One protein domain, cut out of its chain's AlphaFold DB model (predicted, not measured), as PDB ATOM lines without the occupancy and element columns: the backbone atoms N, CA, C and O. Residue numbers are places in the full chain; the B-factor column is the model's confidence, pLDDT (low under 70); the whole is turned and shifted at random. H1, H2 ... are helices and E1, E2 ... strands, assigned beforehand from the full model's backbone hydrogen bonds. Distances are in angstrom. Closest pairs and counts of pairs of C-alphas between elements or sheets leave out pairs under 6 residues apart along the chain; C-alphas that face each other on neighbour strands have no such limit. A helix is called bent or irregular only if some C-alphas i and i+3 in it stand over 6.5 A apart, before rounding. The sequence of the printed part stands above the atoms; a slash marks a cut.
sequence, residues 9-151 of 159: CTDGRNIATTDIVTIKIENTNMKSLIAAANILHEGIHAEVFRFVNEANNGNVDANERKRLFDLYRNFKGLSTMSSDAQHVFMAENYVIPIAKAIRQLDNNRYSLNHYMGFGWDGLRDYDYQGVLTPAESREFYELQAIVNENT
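AT A GLANCE: This is residues 9 to 151 of the 159 residues of an uncharacterized protein of Aquimarina sp. RZ0 (UniProt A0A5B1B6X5). One long helix, H2, runs along the length of the domain as a spine, with the small ribbon of E1 and E2 packed on one side of it and H4, H5 and H6 on another. H3 packs on H4 near one end of H2, and H7 packs on H6 near the other. The 143 printed residues hold seven named helices and two named strands, in the order E1 H1 E2 H2 H3 H4 H5 H6 H7; the sheet E1 - E2 is antiparallel, the class mostly helix. The whole is compact, radius of gyration of the C-alphas 16.1 A, spanning 46 by 32 by 24 A.

HOW THE PARTS SIT: E1, residues 9 to 11, and E2, residues 22 to 25, are antiparallel neighbours at 160 degrees; N 11 and O 22, 2.8 A apart, are within hydrogen-bond range. The closest C-alphas of E1 and H2, residues 32 to 56, are those of Thr 10 and Glu 42, 5.6 A apart. H2 is the hub; its residues 33 to 41 alone touch H5, residues 95 to 105, at a steep tilt of 47 degrees, opposite ways, closest at C-alphas 33 and 102, 6.5 A. H2 touches H1, residues 15 to 18, with residues 49 to 53 alone, closest at C-alphas 53 and 16, 6.5 A. With 3 pairs of C-alphas within 8 A each, H2 only just touches H4, residues 83 to 93, by its residues 44 to 48 alone, closest at C-alphas 45 and 86, 7.0 A, and H6, residues 116 to 120, by its residues 34 to 37 alone, closest at C-alphas 37 and 118, 5.9 A. H3, residues 62 to 74, touches H4 with residues 67 to 72 alone, closest at C-alphas 71 and 85, 5.3 A. H7, residues 134 to 150, touches H6 with residues 137 to 144 alone, closest at C-alphas 140 and 117, 4.7 A. Every O i to N i+4 pair is within hydrogen-bond range in H2, H4, H5, H6 and H7, and 7 of 9 in H3; H1 is too short for one.

IN THESE COORDINATES: E1 begins at C-alpha 9 (183.676, 366.618, 217.721). H2 is 36.1 A long and H7 24.9 A, ending at C-alpha 150 (188.329, 340.229, 220.889). H3 is irregular: C-alphas 64 and 67 are 8.8 A apart.

THE WHOLE: The farthest C-alphas, of Gly 58 and Asn 150, are 47.4 A apart. The printed part has no cut; the link H6 to H7 is long. Residues 76 to 81 have pLDDT under 70.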
ATOM      1  N   CYS A   9     182.993 365.380 218.103       89.25
ATOM      2  CA  CYS A   9     183.676 366.618 217.721       89.25
ATOM      3  C   CYS A   9     184.005 367.514 218.921       89.25
ATOM      4  O   CYS A   9     183.344 367.452 219.964       89.25
ATOM      5  N   THR A  10     184.983 368.399 218.734       90.69
ATOM      6  CA  THR A  10     185.384 369.416 219.707       90.69
ATOM      7  C   THR A  10     185.077 370.818 219.200       90.69
ATOM      8  O   THR A  10     185.474 371.207 218.102       90.69
ATOM      9  N   ASP A  11     184.407 371.610 220.032       89.25
ATOM     10  CA  ASP A  11     184.037 372.991 219.758       89.25
ATOM     11  C   ASP A  11     184.714 373.949 220.747       89.25
ATOM     12  O   ASP A  11     184.366 374.009 221.930       89.25
ATOM     13  N   GLY A  12     185.679 374.714 220.235       85.94
ATOM     14  CA  GLY A  12     186.370 375.781 220.958       85.94
ATOM     15  C   GLY A  12     185.871 377.195 220.644       85.94
ATOM     16  O   GLY A  12     186.533 378.152 221.035       85.94
ATOM     17  N   ARG A  13     184.742 377.382 219.940       86.88
ATOM     18  CA  ARG A  13     184.278 378.718 219.493       86.88
ATOM     19  C   ARG A  13     184.087 379.729 220.625       86.88
ATOM     20  O   ARG A  13     184.258 380.922 220.395       86.88
ATOM     21  N   ASN A  14     183.745 379.261 221.823       86.50
ATOM     22  CA  ASN A  14     183.483 380.115 222.984       86.50
ATOM     23  C   ASN A  14     184.670 380.212 223.949       86.50
ATOM     24  O   ASN A  14     184.550 380.862 224.983       86.50
ATOM     25  N   ILE A  15     185.824 379.602 223.644       89.50
ATOM     26  CA  ILE A  15     186.927 379.557 224.610       89.50
ATOM     27  C   ILE A  15     187.424 380.958 224.982       89.50
ATOM     28  O   ILE A  15     187.637 381.231 226.151       89.50
ATOM     29  N   ALA A  16     187.486 381.882 224.022       86.00
ATOM     30  CA  ALA A  16     187.945 383.249 224.272       86.00
ATOM     31  C   ALA A  16     186.960 384.103 225.095       86.00
ATOM     32  O   ALA A  16     187.333 385.177 225.561       86.00
ATOM     33  N   THR A  17     185.697 383.684 225.233       90.25
ATOM     34  CA  THR A  17     184.657 384.454 225.939       90.25
ATOM     35  C   THR A  17     184.207 383.808 227.240       90.25
ATOM     36  O   THR A  17     183.766 384.518 228.140       90.25
ATOM     37  N   THR A  18     184.287 382.480 227.347       90.62
ATOM     38  CA  THR A  18     183.792 381.726 228.505       90.62
ATOM     39  C   THR A  18     184.809 380.755 229.095       90.62
ATOM     40  O   THR A  18     184.462 380.081 230.058       90.62
ATOM     41  N   ASP A  19     185.997 380.602 228.500       88.56
ATOM     42  CA  ASP A  19     186.995 379.578 228.855       88.56
ATOM     43  C   ASP A  19     186.450 378.134 228.823       88.56
ATOM     44  O   ASP A  19     186.946 377.237 229.505       88.56
ATOM     45  N   ILE A  20     185.419 377.882 228.007       91.44
ATOM     46  CA  ILE A  20     184.808 376.555 227.860       91.44
ATOM     47  C   ILE A  20     185.149 375.987 226.487       91.44
ATOM     48  O   ILE A  20     184.911 376.621 225.457       91.44
ATOM     49  N   VAL A  21     185.618 374.740 226.487       92.25
ATOM     50  CA  VAL A  21     185.692 373.882 225.303       92.25
ATOM     51  C   VAL A  21     184.691 372.747 225.465       92.25
ATOM     52  O   VAL A  21     184.622 372.122 226.522       92.25
ATOM     53  N   THR A  22     183.902 372.484 224.427       92.94
ATOM     54  CA  THR A  22     182.879 371.430 224.452       92.94
ATOM     55  C   THR A  22     183.319 370.247 223.609       92.94
ATOM     56  O   THR A  22     183.618 370.423 222.434       92.94
ATOM     57  N   ILE A  23     183.289 369.042 224.175       92.19
ATOM     58  CA  ILE A  23     183.387 367.795 223.411       92.19
ATOM     59  C   ILE A  23     181.984 367.209 223.302       92.19
ATOM     60  O   ILE A  23     181.315 366.988 224.315       92.19
ATOM     61  N   LYS A  24     181.527 366.964 222.077       90.94
ATOM     62  CA  LYS A  24     180.224 366.365 221.795       90.94
ATOM     63  C   LYS A  24     180.418 364.940 221.300       90.94
ATOM     64  O   LYS A  24     181.143 364.725 220.340       90.94
ATOM     65  N   ILE A  25     179.733 363.986 221.929       86.56
ATOM     66  CA  ILE A  25     179.681 362.580 221.507       86.56
ATOM     67  C   ILE A  25     178.234 362.282 221.109       86.56
ATOM     68  O   ILE A  25     177.354 362.253 221.967       86.56
ATOM     69  N   GLU A  26     177.964 362.118 219.815       82.50
ATOM     70  CA  GLU A  26     176.600 361.918 219.304       82.50
ATOM     71  C   GLU A  26     176.232 360.438 219.183       82.50
ATOM     72  O   GLU A  26     175.103 360.053 219.489       82.50
ATOM     73  N   ASN A  27     177.180 359.593 218.768       75.69
ATOM     74  CA  ASN A  27     176.968 358.151 218.738       75.69
ATOM     75  C   ASN A  27     177.508 357.509 220.018       75.69
ATOM     76  O   ASN A  27     178.714 357.429 220.219       75.69
ATOM     77  N   THR A  28     176.626 356.987 220.863       73.00
ATOM     78  CA  THR A  28     177.027 356.223 222.053       73.00
ATOM     79  C   THR A  28     177.076 354.714 221.801       73.00
ATOM     80  O   THR A  28     177.591 353.969 222.632       73.00
ATOM     81  N   ASN A  29     176.598 354.246 220.644       80.69
ATOM     82  CA  ASN A  29     176.626 352.840 220.254       80.69
ATOM     83  C   ASN A  29     177.904 352.514 219.463       80.69
ATOM     84  O   ASN A  29     177.872 352.244 218.261       80.69
ATOM     85  N   MET A  30     179.047 352.572 220.144       81.81
ATOM     86  CA  MET A  30     180.358 352.218 219.597       81.81
ATOM     87  C   MET A  30     181.106 351.268 220.538       81.81
ATOM     88  O   MET A  30     180.816 351.193 221.732       81.81
ATOM     89  N   LYS A  31     182.069 350.510 219.999       86.88
ATOM     90  CA  LYS A  31     182.930 349.639 220.815       86.88
ATOM     91  C   LYS A  31     183.697 350.491 221.830       86.88
ATOM     92  O   LYS A  31     184.124 351.595 221.507       86.88
ATOM     93  N   SER A  32     183.901 349.973 223.038       88.81
ATOM     94  CA  SER A  32     184.478 350.730 224.160       88.81
ATOM     95  C   SER A  32     185.848 351.338 223.853       88.81
ATOM     96  O   SER A  32     186.087 352.493 224.190       88.81
ATOM     97  N   LEU A  33     186.735 350.605 223.173       92.19
ATOM     98  CA  LEU A  33     188.052 351.129 222.794       92.19
ATOM     99  C   LEU A  33     187.973 352.195 221.699       92.19
ATOM    100  O   LEU A  33     188.759 353.136 221.728       92.19
ATOM    101  N   ILE A  34     187.004 352.099 220.780       91.25
ATOM    102  CA  ILE A  34     186.727 353.164 219.805       91.25
ATOM    103  C   ILE A  34     186.228 354.415 220.538       91.25
ATOM    104  O   ILE A  34     186.712 355.509 220.269       91.25
ATOM    105  N   ALA A  35     185.324 354.261 221.512       90.50
ATOM    106  CA  ALA A  35     184.866 355.377 222.343       90.50
ATOM    107  C   ALA A  35     186.022 356.050 223.083       90.50
ATOM    108  O   ALA A  35     186.153 357.269 223.039       90.50
ATOM    109  N   ALA A  36     186.888 355.256 223.718       92.94
ATOM    110  CA  ALA A  36     188.062 355.770 224.407       92.94
ATOM    111  C   ALA A  36     189.019 356.495 223.446       92.94
ATOM    112  O   ALA A  36     189.495 357.580 223.771       92.94
ATOM    113  N   ALA A  37     189.263 355.942 222.253       95.12
ATOM    114  CA  ALA A  37     190.110 356.568 221.237       95.12
ATOM    115  C   ALA A  37     189.541 357.912 220.774       95.12
ATOM    116  O   ALA A  37     190.277 358.895 220.734       95.12
ATOM    117  N   ASN A  38     188.234 357.979 220.519       93.56
ATOM    118  CA  ASN A  38     187.574 359.224 220.136       93.56
ATOM    119  C   ASN A  38     187.618 360.266 221.262       93.56
ATOM    120  O   ASN A  38     187.903 361.428 221.003       93.56
ATOM    121  N   ILE A  39     187.396 359.866 222.520       93.81
ATOM    122  CA  ILE A  39     187.516 360.779 223.669       93.81
ATOM    123  C   ILE A  39     188.941 361.331 223.778       93.81
ATOM    124  O   ILE A  39     189.110 362.518 224.042       93.81
ATOM    125  N   LEU A  40     189.968 360.503 223.563       96.75
ATOM    126  CA  LEU A  40     191.356 360.969 223.549       96.75
ATOM    127  C   LEU A  40     191.623 361.922 222.381       96.75
ATOM    128  O   LEU A  40     192.243 362.961 222.590       96.75
ATOM    129  N   HIS A  41     191.146 361.592 221.180       96.44
ATOM    130  CA  HIS A  41     191.288 362.422 219.984       96.44
ATOM    131  C   HIS A  41     190.686 363.818 220.205       96.44
ATOM    132  O   HIS A  41     191.380 364.828 220.085       96.44
ATOM    133  N   GLU A  42     189.430 363.875 220.640       95.50
ATOM    134  CA  GLU A  42     188.748 365.131 220.950       95.50
ATOM    135  C   GLU A  42     189.342 365.847 222.173       95.50
ATOM    136  O   GLU A  42     189.456 367.071 222.204       95.50
ATOM    137  N   GLY A  43     189.813 365.102 223.173       96.31
ATOM    138  CA  GLY A  43     190.533 365.664 224.316       96.31
ATOM    139  C   GLY A  43     191.811 366.398 223.903       96.31
ATOM    140  O   GLY A  43     192.136 367.445 224.464       96.31
ATOM    141  N   ILE A  44     192.517 365.897 222.885       96.94
ATOM    142  CA  ILE A  44     193.694 366.568 222.326       96.94
ATOM    143  C   ILE A  44     193.290 367.829 221.561       96.94
ATOM    144  O   ILE A  44     193.940 368.858 221.749       96.94
ATOM    145  N   HIS A  45     192.213 367.797 220.766       94.88
ATOM    146  CA  HIS A  45     191.657 369.023 220.183       94.88
ATOM    147  C   HIS A  45     191.361 370.058 221.268       94.88
ATOM    148  O   HIS A  45     191.767 371.213 221.144       94.88
ATOM    149  N   ALA A  46     190.723 369.646 222.365       95.00
ATOM    150  CA  ALA A  46     190.382 370.550 223.453       95.00
ATOM    151  C   ALA A  46     191.618 371.159 224.127       95.00
ATOM    152  O   ALA A  46     191.653 372.362 224.387       95.00
ATOM    153  N   GLU A  47     192.665 370.364 224.335       95.25
ATOM    154  CA  GLU A  47     193.944 370.854 224.848       95.25
ATOM    155  C   GLU A  47     194.642 371.803 223.864       95.25
ATOM    156  O   GLU A  47     195.235 372.798 224.280       95.25
ATOM    157  N   VAL A  48     194.557 371.547 222.556       94.25
ATOM    158  CA  VAL A  48     195.061 372.471 221.532       94.25
ATOM    159  C   VAL A  48     194.281 373.787 221.561       94.25
ATOM    160  O   VAL A  48     194.903 374.851 221.506       94.25
ATOM    161  N   PHE A  49     192.953 373.740 221.712       92.62
ATOM    162  CA  PHE A  49     192.130 374.938 221.880       92.62
ATOM    163  C   PHE A  49     192.560 375.748 223.104       92.62
ATOM    164  O   PHE A  49     192.855 376.939 222.976       92.62
ATOM    165  N   ARG A  50     192.672 375.088 224.262       93.56
ATOM    166  CA  ARG A  50     193.124 375.699 225.515       93.56
ATOM    167  C   ARG A  50     194.504 376.329 225.373       93.56
ATOM    168  O   ARG A  50     194.666 377.502 225.687       93.56
ATOM    169  N   PHE A  51     195.487 375.588 224.862       92.81
ATOM    170  CA  PHE A  51     196.857 376.082 224.728       92.81
ATOM    171  C   PHE A  51     196.937 377.335 223.848       92.81
ATOM    172  O   PHE A  51     197.615 378.296 224.199       92.81
ATOM    173  N   VAL A  52     196.235 377.345 222.711       90.44
ATOM    174  CA  VAL A  52     196.236 378.499 221.799       90.44
ATOM    175  C   VAL A  52     195.578 379.719 222.440       90.44
ATOM    176  O   VAL A  52     196.091 380.826 222.280       90.44
ATOM    177  N   ASN A  53     194.478 379.534 223.175       90.75
ATOM    178  CA  ASN A  53     193.825 380.617 223.912       90.75
ATOM    179  C   ASN A  53     194.760 381.221 224.967       90.75
ATOM    180  O   ASN A  53     194.991 382.427 224.963       90.75
ATOM    181  N   GLU A  54     195.377 380.377 225.797       91.25
ATOM    182  CA  GLU A  54     196.326 380.818 226.823       91.25
ATOM    183  C   GLU A  54     197.536 381.543 226.221       91.25
ATOM    184  O   GLU A  54     197.976 382.564 226.749       91.25
ATOM    185  N   ALA A  55     198.057 381.060 225.092       91.00
ATOM    186  CA  ALA A  55     199.179 381.691 224.406       91.00
ATOM    187  C   ALA A  55     198.801 383.068 223.836       91.00
ATOM    188  O   ALA A  55     199.579 384.016 223.943       91.00
ATOM    189  N   ASN A  56     197.597 383.208 223.270       88.56
ATOM    190  CA  ASN A  56     197.092 384.495 222.779       88.56
ATOM    191  C   ASN A  56     196.869 385.506 223.913       88.56
ATOM    192  O   ASN A  56     197.033 386.706 223.695       88.56
ATOM    193  N   ASN A  57     196.538 385.023 225.112       89.12
ATOM    194  CA  ASN A  57     196.387 385.841 226.316       89.12
ATOM    195  C   ASN A  57     197.725 386.131 227.023       89.12
ATOM    196  O   ASN A  57     197.755 386.896 227.984       89.12
ATOM    197  N   GLY A  58     198.836 385.552 226.552       91.19
ATOM    198  CA  GLY A  58     200.163 385.718 227.152       91.19
ATOM    199  C   GLY A  58     200.383 384.916 228.440       91.19
ATOM    200  O   GLY A  58     201.353 385.174 229.150       91.19
ATOM    201  N   ASN A  59     199.510 383.950 228.742       91.75
ATOM    202  CA  ASN A  59     199.577 383.121 229.949       91.75
ATOM    203  C   ASN A  59     200.561 381.947 229.814       91.75
ATOM    204  O   ASN A  59     201.059 381.442 230.819       91.75
ATOM    205  N   VAL A  60     200.843 381.508 228.583       92.38
ATOM    206  CA  VAL A  60     201.845 380.473 228.268       92.38
ATOM    207  C   VAL A  60     202.711 380.904 227.084       92.38
ATOM    208  O   VAL A  60     202.276 381.693 226.241       92.38
ATOM    209  N   ASP A  61     203.933 380.377 226.995       90.56
ATOM    210  CA  ASP A  61     204.829 380.675 225.877       90.56
ATOM    211  C   ASP A  61     204.438 379.860 224.634       90.56
ATOM    212  O   ASP A  61     204.533 378.631 224.603       90.56
ATOM    213  N   ALA A  62     204.049 380.549 223.556       88.00
ATOM    214  CA  ALA A  62     203.728 379.928 222.270       88.00
ATOM    215  C   ALA A  62     204.881 379.070 221.703       88.00
ATOM    216  O   ALA A  62     204.638 378.145 220.919       88.00
ATOM    217  N   ASN A  63     206.132 379.338 222.098       88.25
ATOM    218  CA  ASN A  63     207.290 378.555 221.673       88.25
ATOM    219  C   ASN A  63     207.311 377.135 222.252       88.25
ATOM    220  O   ASN A  63     207.890 376.255 221.611       88.25
ATOM    221  N   GLU A  64     206.625 376.865 223.371       86.75
ATOM    222  CA  GLU A  64     206.478 375.499 223.907       86.75
ATOM    223  C   GLU A  64     205.801 374.558 222.898       86.75
ATOM    224  O   GLU A  64     206.038 373.351 222.905       86.75
ATOM    225  N   ARG A  65     204.996 375.109 221.975       88.81
ATOM    226  CA  ARG A  65     204.410 374.383 220.838       88.81
ATOM    227  C   ARG A  65     204.656 375.106 219.522       88.81
ATOM    228  O   ARG A  65     203.751 375.241 218.700       88.81
ATOM    229  N   LYS A  66     205.897 375.535 219.276       90.31
ATOM    230  CA  LYS A  66     206.266 376.292 218.067       90.31
ATOM    231  C   LYS A  66     205.726 375.671 216.769       90.31
ATOM    232  O   LYS A  66     205.202 376.392 215.922       90.31
ATOM    233  N   ARG A  67     205.800 374.339 216.623       89.81
ATOM    234  CA  ARG A  67     205.308 373.621 215.431       89.81
ATOM    235  C   ARG A  67     203.814 373.858 215.173       89.81
ATOM    236  O   ARG A  67     203.441 374.083 214.028       89.81
ATOM    237  N   LEU A  68     202.983 373.880 216.215       89.06
ATOM    238  CA  LEU A  68     201.548 374.165 216.109       89.06
ATOM    239  C   LEU A  68     201.296 375.575 215.548       89.06
ATOM    240  O   LEU A  68     200.492 375.756 214.636       89.06
ATOM    241  N   PHE A  69     202.028 376.577 216.041       86.31
ATOM    242  CA  PHE A  69     201.905 377.958 215.565       86.31
ATOM    243  C   PHE A  69     202.490 378.156 214.162       86.31
ATOM    244  O   PHE A  69     201.954 378.941 213.378       86.31
ATOM    245  N   ASP A  70     203.556 377.434 213.807       87.69
ATOM    246  CA  ASP A  70     204.069 377.396 212.434       87.69
ATOM    247  C   ASP A  70     203.003 376.857 211.468       87.69
ATOM    248  O   ASP A  70     202.763 377.467 210.426       87.69
ATOM    249  N   LEU A  71     202.314 375.770 211.836       85.38
ATOM    250  CA  LEU A  71     201.214 375.212 211.048       85.38
ATOM    251  C   LEU A  71     200.083 376.234 210.896       85.38
ATOM    252  O   LEU A  71     199.735 376.572 209.767       85.38
ATOM    253  N   TYR A  72     199.579 376.827 211.984       84.69
ATOM    254  CA  TYR A  72     198.532 377.856 211.885       84.69
ATOM    255  C   TYR A  72     198.918 379.042 210.994       84.69
ATOM    256  O   TYR A  72     198.061 379.592 210.301       84.69
ATOM    257  N   ARG A  73     200.198 379.442 210.975       82.81
ATOM    258  CA  ARG A  73     200.691 380.487 210.065       82.81
ATOM    259  C   ARG A  73     200.700 380.038 208.606       82.81
ATOM    260  O   ARG A  73     200.310 380.820 207.746       82.81
ATOM    261  N   ASN A  74     201.110 378.803 208.331       80.50
ATOM    262  CA  ASN A  74     201.166 378.259 206.972       80.50
ATOM    263  C   ASN A  74     199.771 377.996 206.391       80.50
ATOM    264  O   ASN A  74     199.553 378.191 205.199       80.50
ATOM    265  N   PHE A  75     198.802 377.646 207.238       76.31
ATOM    266  CA  PHE A  75     197.399 377.482 206.854       76.31
ATOM    267  C   PHE A  75     196.621 378.817 206.745       76.31
ATOM    268  O   PHE A  75     195.400 378.790 206.574       76.31
ATOM    269  N   LYS A  76     197.283 379.996 206.768       56.22
ATOM    270  CA  LYS A  76     196.676 381.342 206.569       56.22
ATOM    271  C   LYS A  76     196.168 381.619 205.139       56.22
ATOM    272  O   LYS A  76     196.344 382.706 204.594       56.22
ATOM    273  N   GLY A  77     195.466 380.647 204.569       53.22
ATOM    274  CA  GLY A  77     194.553 380.786 203.440       53.22
ATOM    275  C   GLY A  77     193.101 380.384 203.735       53.22
ATOM    276  O   GLY A  77     192.284 380.570 202.844       53.22
ATOM    277  N   LEU A  78     192.747 379.892 204.941       44.41
ATOM    278  CA  LEU A  78     191.363 379.572 205.380       44.41
ATOM    279  C   LEU A  78     191.133 379.907 206.891       44.41
ATOM    280  O   LEU A  78     190.840 379.060 207.725       44.41
ATOM    281  N   SER A  79     191.369 381.180 207.231       45.00
ATOM    282  CA  SER A  79     190.803 382.046 208.299       45.00
ATOM    283  C   SER A  79     190.604 381.680 209.795       45.00
ATOM    284  O   SER A  79     190.292 382.618 210.528       45.00
ATOM    285  N   THR A  80     190.803 380.477 210.342       56.12
ATOM    286  CA  THR A  80     190.608 380.253 211.809       56.12
ATOM    287  C   THR A  80     191.596 379.247 212.405       56.12
ATOM    288  O   THR A  80     192.561 378.889 211.733       56.12
ATOM    289  N   MET A  81     191.416 378.846 213.676       66.56
ATOM    290  CA  MET A  81     192.061 377.686 214.315       66.56
ATOM    291  C   MET A  81     191.822 376.430 213.466       66.56
ATOM    292  O   MET A  81     190.960 375.610 213.764       66.56
ATOM    293  N   SER A  82     192.560 376.348 212.363       77.50
ATOM    294  CA  SER A  82     192.349 375.436 211.254       77.50
ATOM    295  C   SER A  82     192.340 374.006 211.763       77.50
ATOM    296  O   SER A  82     193.316 373.556 212.362       77.50
ATOM    297  N   SER A  83     191.235 373.307 211.511       83.31
ATOM    298  CA  SER A  83     191.116 371.879 211.801       83.31
ATOM    299  C   SER A  83     192.251 371.097 211.134       83.31
ATOM    300  O   SER A  83     192.834 370.233 211.776       83.31
ATOM    301  N   ASP A  84     192.676 371.489 209.928       86.88
ATOM    302  CA  ASP A  84     193.812 370.865 209.244       86.88
ATOM    303  C   ASP A  84     195.125 371.075 210.008       86.88
ATOM    304  O   ASP A  84     195.868 370.123 210.225       86.88
ATOM    305  N   ALA A  85     195.407 372.292 210.488       89.19
ATOM    306  CA  ALA A  85     196.600 372.549 211.298       89.19
ATOM    307  C   ALA A  85     196.615 371.702 212.582       89.19
ATOM    308  O   ALA A  85     197.666 371.187 212.970       89.19
ATOM    309  N   GLN A  86     195.451 371.542 213.220       91.19
ATOM    310  CA  GLN A  86     195.290 370.700 214.405       91.19
ATOM    311  C   GLN A  86     195.517 369.226 214.068       91.19
ATOM    312  O   GLN A  86     196.339 368.583 214.716       91.19
ATOM    313  N   HIS A  87     194.868 368.707 213.025       93.50
ATOM    314  CA  HIS A  87     195.016 367.315 212.613       93.50
ATOM    315  C   HIS A  87     196.443 366.986 212.163       93.50
ATOM    316  O   HIS A  87     196.951 365.933 212.529       93.50
ATOM    317  N   VAL A  88     197.138 367.881 211.456       93.06
ATOM    318  CA  VAL A  88     198.561 367.682 211.121       93.06
ATOM    319  C   VAL A  88     199.405 367.623 212.384       93.06
ATOM    320  O   VAL A  88     200.206 366.708 212.553       93.06
ATOM    321  N   PHE A  89     199.212 368.570 213.303       93.75
ATOM    322  CA  PHE A  89     199.938 368.563 214.569       93.75
ATOM    323  C   PHE A  89     199.668 367.279 215.371       93.75
ATOM    324  O   PHE A  89     200.582 366.719 215.979       93.75
ATOM    325  N   MET A  90     198.432 366.778 215.337       95.69
ATOM    326  CA  MET A  90     198.033 365.516 215.958       95.69
ATOM    327  C   MET A  90     198.644 364.296 215.272       95.69
ATOM    328  O   MET A  90     199.148 363.412 215.963       95.69
ATOM    329  N   ALA A  91     198.671 364.266 213.940       95.31
ATOM    330  CA  ALA A  91     199.313 363.211 213.164       95.31
ATOM    331  C   ALA A  91     200.809 363.109 213.505       95.31
ATOM    332  O   ALA A  91     201.318 362.021 213.763       95.31
ATOM    333  N   GLU A  92     201.492 364.256 213.607       94.12
ATOM    334  CA  GLU A  92     202.925 364.333 213.912       94.12
ATOM    335  C   GLU A  92     203.274 363.908 215.352       94.12
ATOM    336  O   GLU A  92     204.372 363.408 215.587       94.12
ATOM    337  N   ASN A  93     202.374 364.109 216.326       95.44
ATOM    338  CA  ASN A  93     202.740 364.028 217.749       95.44
ATOM    339  C   ASN A  93     201.911 363.043 218.584       95.44
ATOM    340  O   ASN A  93     202.398 362.566 219.607       95.44
ATOM    341  N   TYR A  94     200.676 362.731 218.187       97.31
ATOM    342  CA  TYR A  94     199.699 362.081 219.066       97.31
ATOM    343  C   TYR A  94     199.188 360.720 218.587       97.31
ATOM    344  O   TYR A  94     198.652 359.981 219.411       97.31
ATOM    345  N   VAL A  95     199.450 360.309 217.343       97.62
ATOM    346  CA  VAL A  95     199.100 358.959 216.851       97.62
ATOM    347  C   VAL A  95     199.647 357.864 217.776       97.62
ATOM    348  O   VAL A  95     198.903 357.011 218.261       97.62
ATOM    349  N   ILE A  96     200.956 357.890 218.056       97.94
ATOM    350  CA  ILE A  96     201.601 356.881 218.909       97.94
ATOM    351  C   ILE A  96     201.114 356.984 220.368       97.94
ATOM    352  O   ILE A  96     200.793 355.940 220.944       97.94
ATOM    353  N   PRO A  97     201.045 358.177 220.999       98.50
ATOM    354  CA  PRO A  97     200.448 358.326 222.327       98.50
ATOM    355  C   PRO A  97     199.027 357.768 222.457       98.50
ATOM    356  O   PRO A  97     198.776 357.021 223.402       98.50
ATOM    357  N   ILE A  98     198.130 358.057 221.508       98.50
ATOM    358  CA  ILE A  98     196.757 357.525 221.515       98.50
ATOM    359  C   ILE A  98     196.799 355.996 221.438       98.50
ATOM    360  O   ILE A  98     196.237 355.324 222.301       98.50
ATOM    361  N   ALA A  99     197.526 355.430 220.470       98.38
ATOM    362  CA  ALA A  99     197.646 353.980 220.314       98.38
ATOM    363  C   ALA A  99     198.179 353.295 221.588       98.38
ATOM    364  O   ALA A  99     197.663 352.256 222.005       98.38
ATOM    365  N   LYS A 100     199.181 353.890 222.249       98.50
ATOM    366  CA  LYS A 100     199.716 353.395 223.527       98.50
ATOM    367  C   LYS A 100     198.685 353.460 224.653       98.50
ATOM    368  O   LYS A 100     198.590 352.499 225.411       98.50
ATOM    369  N   ALA A 101     197.924 354.547 224.760       97.94
ATOM    370  CA  ALA A 101     196.892 354.693 225.783       97.94
ATOM    371  C   ALA A 101     195.774 353.655 225.602       97.94
ATOM    372  O   ALA A 101     195.419 352.961 226.552       97.94
ATOM    373  N   ILE A 102     195.289 353.456 224.371       96.88
ATOM    374  CA  ILE A 102     194.284 352.421 224.075       96.88
ATOM    375  C   ILE A 102     194.829 351.023 224.355       96.88
ATOM    376  O   ILE A 102     194.151 350.206 224.976       96.88
ATOM    377  N   ARG A 103     196.082 350.762 223.980       97.06
ATOM    378  CA  ARG A 103     196.756 349.507 224.309       97.06
ATOM    379  C   ARG A 103     196.801 349.259 225.815       97.06
ATOM    380  O   ARG A 103     196.578 348.133 226.244       97.06
ATOM    381  N   GLN A 104     197.097 350.282 226.612       95.81
ATOM    382  CA  GLN A 104     197.120 350.169 228.071       95.81
ATOM    383  C   GLN A 104     195.729 349.879 228.640       95.81
ATOM    384  O   GLN A 104     195.619 349.017 229.509       95.81
ATOM    385  N   LEU A 105     194.680 350.528 228.121       93.44
ATOM    386  CA  LEU A 105     193.290 350.253 228.509       93.44
ATOM    387  C   LEU A 105     192.865 348.811 228.195       93.44
ATOM    388  O   LEU A 105     192.093 348.221 228.945       93.44
ATOM    389  N   ASP A 106     193.402 348.221 227.127       93.75
ATOM    390  CA  ASP A 106     193.204 346.810 226.772       93.75
ATOM    391  C   ASP A 106     194.263 345.874 227.396       93.75
ATOM    392  O   ASP A 106     194.586 344.804 226.873       93.75
ATOM    393  N   ASN A 107     194.854 346.276 228.527       92.94
ATOM    394  CA  ASN A 107     195.836 345.496 229.289       92.94
ATOM    395  C   ASN A 107     197.044 345.016 228.469       92.94
ATOM    396  O   ASN A 107     197.635 343.976 228.754       92.94
ATOM    397  N   ASN A 108     197.441 345.788 227.457       94.81
ATOM    398  CA  ASN A 108     198.591 345.520 226.597       94.81
ATOM    399  C   ASN A 108     198.544 344.160 225.874       94.81
ATOM    400  O   ASN A 108     199.602 343.605 225.566       94.81
ATOM    401  N   ARG A 109     197.343 343.636 225.597       94.94
ATOM    402  CA  ARG A 109     197.117 342.277 225.080       94.94
ATOM    403  C   ARG A 109     197.845 341.974 223.770       94.94
ATOM    404  O   ARG A 109     198.365 340.873 223.609       94.94
ATOM    405  N   TYR A 110     197.899 342.942 222.858       97.00
ATOM    406  CA  TYR A 110     198.572 342.805 221.564       97.00
ATOM    407  C   TYR A 110     199.778 343.750 221.425       97.00
ATOM    408  O   TYR A 110     200.075 344.572 222.302       97.00
ATOM    409  N   SER A 111     200.515 343.635 220.316       98.12
ATOM    410  CA  SER A 111     201.609 344.561 219.985       98.12
ATOM    411  C   SER A 111     201.079 345.966 219.678       98.12
ATOM    412  O   SER A 111     199.907 346.130 219.350       98.12
ATOM    413  N   LEU A 112     201.935 346.992 219.746       98.38
ATOM    414  CA  LEU A 112     201.525 348.377 219.465       98.38
ATOM    415  C   LEU A 112     200.888 348.541 218.075       98.38
ATOM    416  O   LEU A 112     199.910 349.270 217.963       98.38
ATOM    417  N   ASN A 113     201.369 347.819 217.056       98.12
ATOM    418  CA  ASN A 113     200.810 347.863 215.697       98.12
ATOM    419  C   ASN A 113     199.313 347.532 215.658       98.12
ATOM    420  O   ASN A 113     198.587 348.124 214.867       98.12
ATOM    421  N   HIS A 114     198.828 346.676 216.564       98.44
ATOM    422  CA  HIS A 114     197.399 346.372 216.662       98.44
ATOM    423  C   HIS A 114     196.549 347.559 217.111       98.44
ATOM    424  O   HIS A 114     195.349 347.595 216.852       98.44
ATOM    425  N   TYR A 115     197.168 348.547 217.756       98.38
ATOM    426  CA  TYR A 115     196.488 349.728 218.265       98.38
ATOM    427  C   TYR A 115     196.791 350.995 217.454       98.38
ATOM    428  O   TYR A 115     196.148 352.020 217.671       98.38
ATOM    429  N   MET A 116     197.723 350.936 216.496       98.19
ATOM    430  CA  MET A 116     198.051 352.073 215.628       98.19
ATOM    431  C   MET A 116     196.848 352.533 214.798       98.19
ATOM    432  O   MET A 116     196.752 353.717 214.491       98.19
ATOM    433  N   GLY A 117     195.902 351.634 214.495       97.00
ATOM    434  CA  GLY A 117     194.622 351.982 213.874       97.00
ATOM    435  C   GLY A 117     193.872 353.075 214.639       97.00
ATOM    436  O   GLY A 117     193.588 354.121 214.066       97.00
ATOM    437  N   PHE A 118     193.691 352.894 215.954       96.88
ATOM    438  CA  PHE A 118     193.001 353.862 216.818       96.88
ATOM    439  C   PHE A 118     193.691 355.228 216.860       96.88
ATOM    440  O   PHE A 118     193.021 356.249 216.948       96.88
ATOM    441  N   GLY A 119     195.027 355.255 216.821       97.00
ATOM    442  CA  GLY A 119     195.781 356.509 216.824       97.00
ATOM    443  C   GLY A 119     195.668 357.284 215.514       97.00
ATOM    444  O   GLY A 119     195.745 358.506 215.519       97.00
ATOM    445  N   TRP A 120     195.492 356.577 214.400       97.06
ATOM    446  CA  TRP A 120     195.403 357.171 213.070       97.06
ATOM    447  C   TRP A 120     193.977 357.493 212.622       97.06
ATOM    448  O   TRP A 120     193.808 358.219 211.638       97.06
ATOM    449  N   ASP A 121     192.957 356.951 213.283       94.38
ATOM    450  CA  ASP A 121     191.567 357.251 212.958       94.38
ATOM    451  C   ASP A 121     191.314 358.767 213.023       94.38
ATOM    452  O   ASP A 121     191.691 359.452 213.971       94.38
ATOM    453  N   GLY A 122     190.745 359.309 211.943       90.44
ATOM    454  CA  GLY A 122     190.567 360.753 211.748       90.44
ATOM    455  C   GLY A 122     191.797 361.508 211.221       90.44
ATOM    456  O   GLY A 122     191.627 362.592 210.674       90.44
ATOM    457  N   LEU A 123     193.007 360.935 211.285       94.62
ATOM    458  CA  LEU A 123     194.273 361.637 211.000       94.62
ATOM    459  C   LEU A 123     194.995 361.205 209.713       94.62
ATOM    460  O   LEU A 123     195.927 361.879 209.287       94.62
ATOM    461  N   ARG A 124     194.589 360.105 209.068       93.50
ATOM    462  CA  ARG A 124     195.307 359.543 207.900       93.50
ATOM    463  C   ARG A 124     195.446 360.506 206.721       93.50
ATOM    464  O   ARG A 124     196.501 360.554 206.102       93.50
ATOM    465  N   ASP A 125     194.403 361.286 206.443       90.31
ATOM    466  CA  ASP A 125     194.399 362.273 205.351       90.31
ATOM    467  C   ASP A 125     195.367 363.449 205.611       90.31
ATOM    468  O   ASP A 125     195.623 364.257 204.718       90.31
ATOM    469  N   TYR A 126     195.910 363.538 206.829       89.88
ATOM    470  CA  TYR A 126     196.779 364.612 207.309       89.88
ATOM    471  C   TYR A 126     198.235 364.173 207.495       89.88
ATOM    472  O   TYR A 126     199.059 364.955 207.977       89.88
ATOM    473  N   ASP A 127     198.579 362.947 207.089       89.75
ATOM    474  CA  ASP A 127     199.964 362.489 207.037       89.75
ATOM    475  C   ASP A 127     200.714 363.087 205.833       89.75
ATOM    476  O   ASP A 127     200.998 362.429 204.831       89.75
ATOM    477  N   TYR A 128     201.069 364.365 205.933       82.44
ATOM    478  CA  TYR A 128     201.863 365.042 204.903       82.44
ATOM    479  C   TYR A 128     203.337 364.628 204.885       82.44
ATOM    480  O   TYR A 128     204.054 364.983 203.950       82.44
ATOM    481  N   GLN A 129     203.800 363.895 205.900       83.50
ATOM    482  CA  GLN A 129     205.164 363.366 205.935       83.50
ATOM    483  C   GLN A 129     205.279 362.042 205.169       83.50
ATOM    484  O   GLN A 129     206.392 361.626 204.849       83.50
ATOM    485  N   GLY A 130     204.147 361.403 204.846       86.62
ATOM    486  CA  GLY A 130     204.108 360.117 204.161       86.62
ATOM    487  C   GLY A 130     204.717 358.996 205.000       86.62
ATOM    488  O   GLY A 130     205.311 358.075 204.441       86.62
ATOM    489  N   VAL A 131     204.618 359.099 206.331       90.12
ATOM    490  CA  VAL A 131     205.127 358.071 207.250       90.12
ATOM    491  C   VAL A 131     204.270 356.810 207.228       90.12
ATOM    492  O   VAL A 131     204.759 355.738 207.566       90.12
ATOM    493  N   LEU A 132     203.001 356.932 206.845       92.81
ATOM    494  CA  LEU A 132     202.033 355.858 206.765       92.81
ATOM    495  C   LEU A 132     201.844 355.448 205.304       92.81
ATOM    496  O   LEU A 132     201.123 356.088 204.533       92.81
ATOM    497  N   THR A 133     202.443 354.327 204.919       94.06
ATOM    498  CA  THR A 133     202.200 353.776 203.586       94.06
ATOM    499  C   THR A 133     200.760 353.253 203.457       94.06
ATOM    500  O   THR A 133     200.141 352.842 204.444       94.06
ATOM    501  N   PRO A 134     200.200 353.168 202.233       93.06
ATOM    502  CA  PRO A 134     198.881 352.566 202.028       93.06
ATOM    503  C   PRO A 134     198.782 351.110 202.511       93.06
ATOM    504  O   PRO A 134     197.702 350.667 202.906       93.06
ATOM    505  N   ALA A 135     199.893 350.367 202.471       95.00
ATOM    506  CA  ALA A 135     199.961 348.995 202.966       95.00
ATOM    507  C   ALA A 135     199.871 348.956 204.498       95.00
ATOM    508  O   ALA A 135     199.002 348.268 205.026       95.00
ATOM    509  N   GLU A 136     200.676 349.762 205.196       95.44
ATOM    510  CA  GLU A 136     200.620 349.875 206.662       95.44
ATOM    511  C   GLU A 136     199.267 350.406 207.137       95.44
ATOM    512  O   GLU A 136     198.704 349.908 208.106       95.44
ATOM    513  N   SER A 137     198.687 351.381 206.428       94.19
ATOM    514  CA  SER A 137     197.348 351.879 206.748       94.19
ATOM    515  C   SER A 137     196.299 350.774 206.697       94.19
ATOM    516  O   SER A 137     195.382 350.777 207.517       94.19
ATOM    517  N   ARG A 138     196.395 349.865 205.722       95.81
ATOM    518  CA  ARG A 138     195.481 348.727 205.598       95.81
ATOM    519  C   ARG A 138     195.727 347.709 206.702       95.81
ATOM    520  O   ARG A 138     194.774 347.307 207.359       95.81
ATOM    521  N   GLU A 139     196.986 347.359 206.939       97.56
ATOM    522  CA  GLU A 139     197.379 346.446 208.013       97.56
ATOM    523  C   GLU A 139     196.869 346.947 209.371       97.56
ATOM    524  O   GLU A 139     196.248 346.200 210.119       97.56
ATOM    525  N   PHE A 140     197.030 348.237 209.680       97.81
ATOM    526  CA  PHE A 140     196.536 348.805 210.934       97.81
ATOM    527  C   PHE A 140     195.014 348.735 211.074       97.81
ATOM    528  O   PHE A 140     194.545 348.557 212.197       97.81
ATOM    529  N   TYR A 141     194.239 348.827 209.986       95.25
ATOM    530  CA  TYR A 141     192.792 348.589 210.046       95.25
ATOM    531  C   TYR A 141     192.459 347.127 210.348       95.25
ATOM    532  O   TYR A 141     191.590 346.851 211.176       95.25
ATOM    533  N   GLU A 142     193.156 346.191 209.707       97.56
ATOM    534  CA  GLU A 142     192.958 344.755 209.920       97.56
ATOM    535  C   GLU A 142     193.305 344.360 211.362       97.56
ATOM    536  O   GLU A 142     192.511 343.707 212.043       97.56
ATOM    537  N   LEU A 143     194.444 344.827 211.883       98.12
ATOM    538  CA  LEU A 143     194.850 344.536 213.256       98.12
ATOM    539  C   LEU A 143     193.939 345.209 214.295       98.12
ATOM    540  O   LEU A 143     193.622 344.607 215.322       98.12
ATOM    541  N   GLN A 144     193.476 346.433 214.030       97.00
ATOM    542  CA  GLN A 144     192.505 347.120 214.886       97.00
ATOM    543  C   GLN A 144     191.169 346.363 214.953       97.00
ATOM    544  O   GLN A 144     190.548 346.307 216.017       97.00
ATOM    545  N   ALA A 145     190.721 345.762 213.845       95.44
ATOM    546  CA  ALA A 145     189.515 344.936 213.825       95.44
ATOM    547  C   ALA A 145     189.657 343.718 214.752       95.44
ATOM    548  O   ALA A 145     188.772 343.484 215.575       95.44
ATOM    549  N   ILE A 146     190.809 343.034 214.722       96.38
ATOM    550  CA  ILE A 146     191.116 341.924 215.642       96.38
ATOM    551  C   ILE A 146     190.976 342.378 217.100       96.38
ATOM    552  O   ILE A 146     190.335 341.696 217.901       96.38
ATOM    553  N   VAL A 147     191.524 343.545 217.456       95.81
ATOM    554  CA  VAL A 147     191.380 344.098 218.812       95.81
ATOM    555  C   VAL A 147     189.906 344.325 219.149       95.81
ATOM    556  O   VAL A 147     189.433 343.853 220.181       95.81
ATOM    557  N   ASN A 148     189.154 345.006 218.285       91.88
ATOM    558  CA  ASN A 148     187.749 345.344 218.535       91.88
ATOM    559  C   ASN A 148     186.822 344.122 218.640       91.88
ATOM    560  O   ASN A 148     185.822 344.174 219.361       91.88
ATOM    561  N   GLU A 149     187.129 343.039 217.929       91.88
ATOM    562  CA  GLU A 149     186.369 341.786 217.973       91.88
ATOM    563  C   GLU A 149     186.648 340.978 219.244       91.88
ATOM    564  O   GLU A 149     185.744 340.337 219.777       91.88
ATOM    565  N   ASN A 150     187.880 341.042 219.756       90.75
ATOM    566  CA  ASN A 150     188.329 340.229 220.889       90.75
ATOM    567  C   ASN A 150     188.352 340.993 222.222       90.75
ATOM    568  O   ASN A 150     188.552 340.401 223.289       90.75
ATOM    569  N   THR A 151     188.148 342.311 222.198       84.44
ATOM    570  CA  THR A 151     188.053 343.108 223.422       84.44
ATOM    571  C   THR A 151     186.712 342.861 224.102       84.44
ATOM    572  O   THR A 151     185.662 343.316 223.652       84.44
TER     573      THR A 151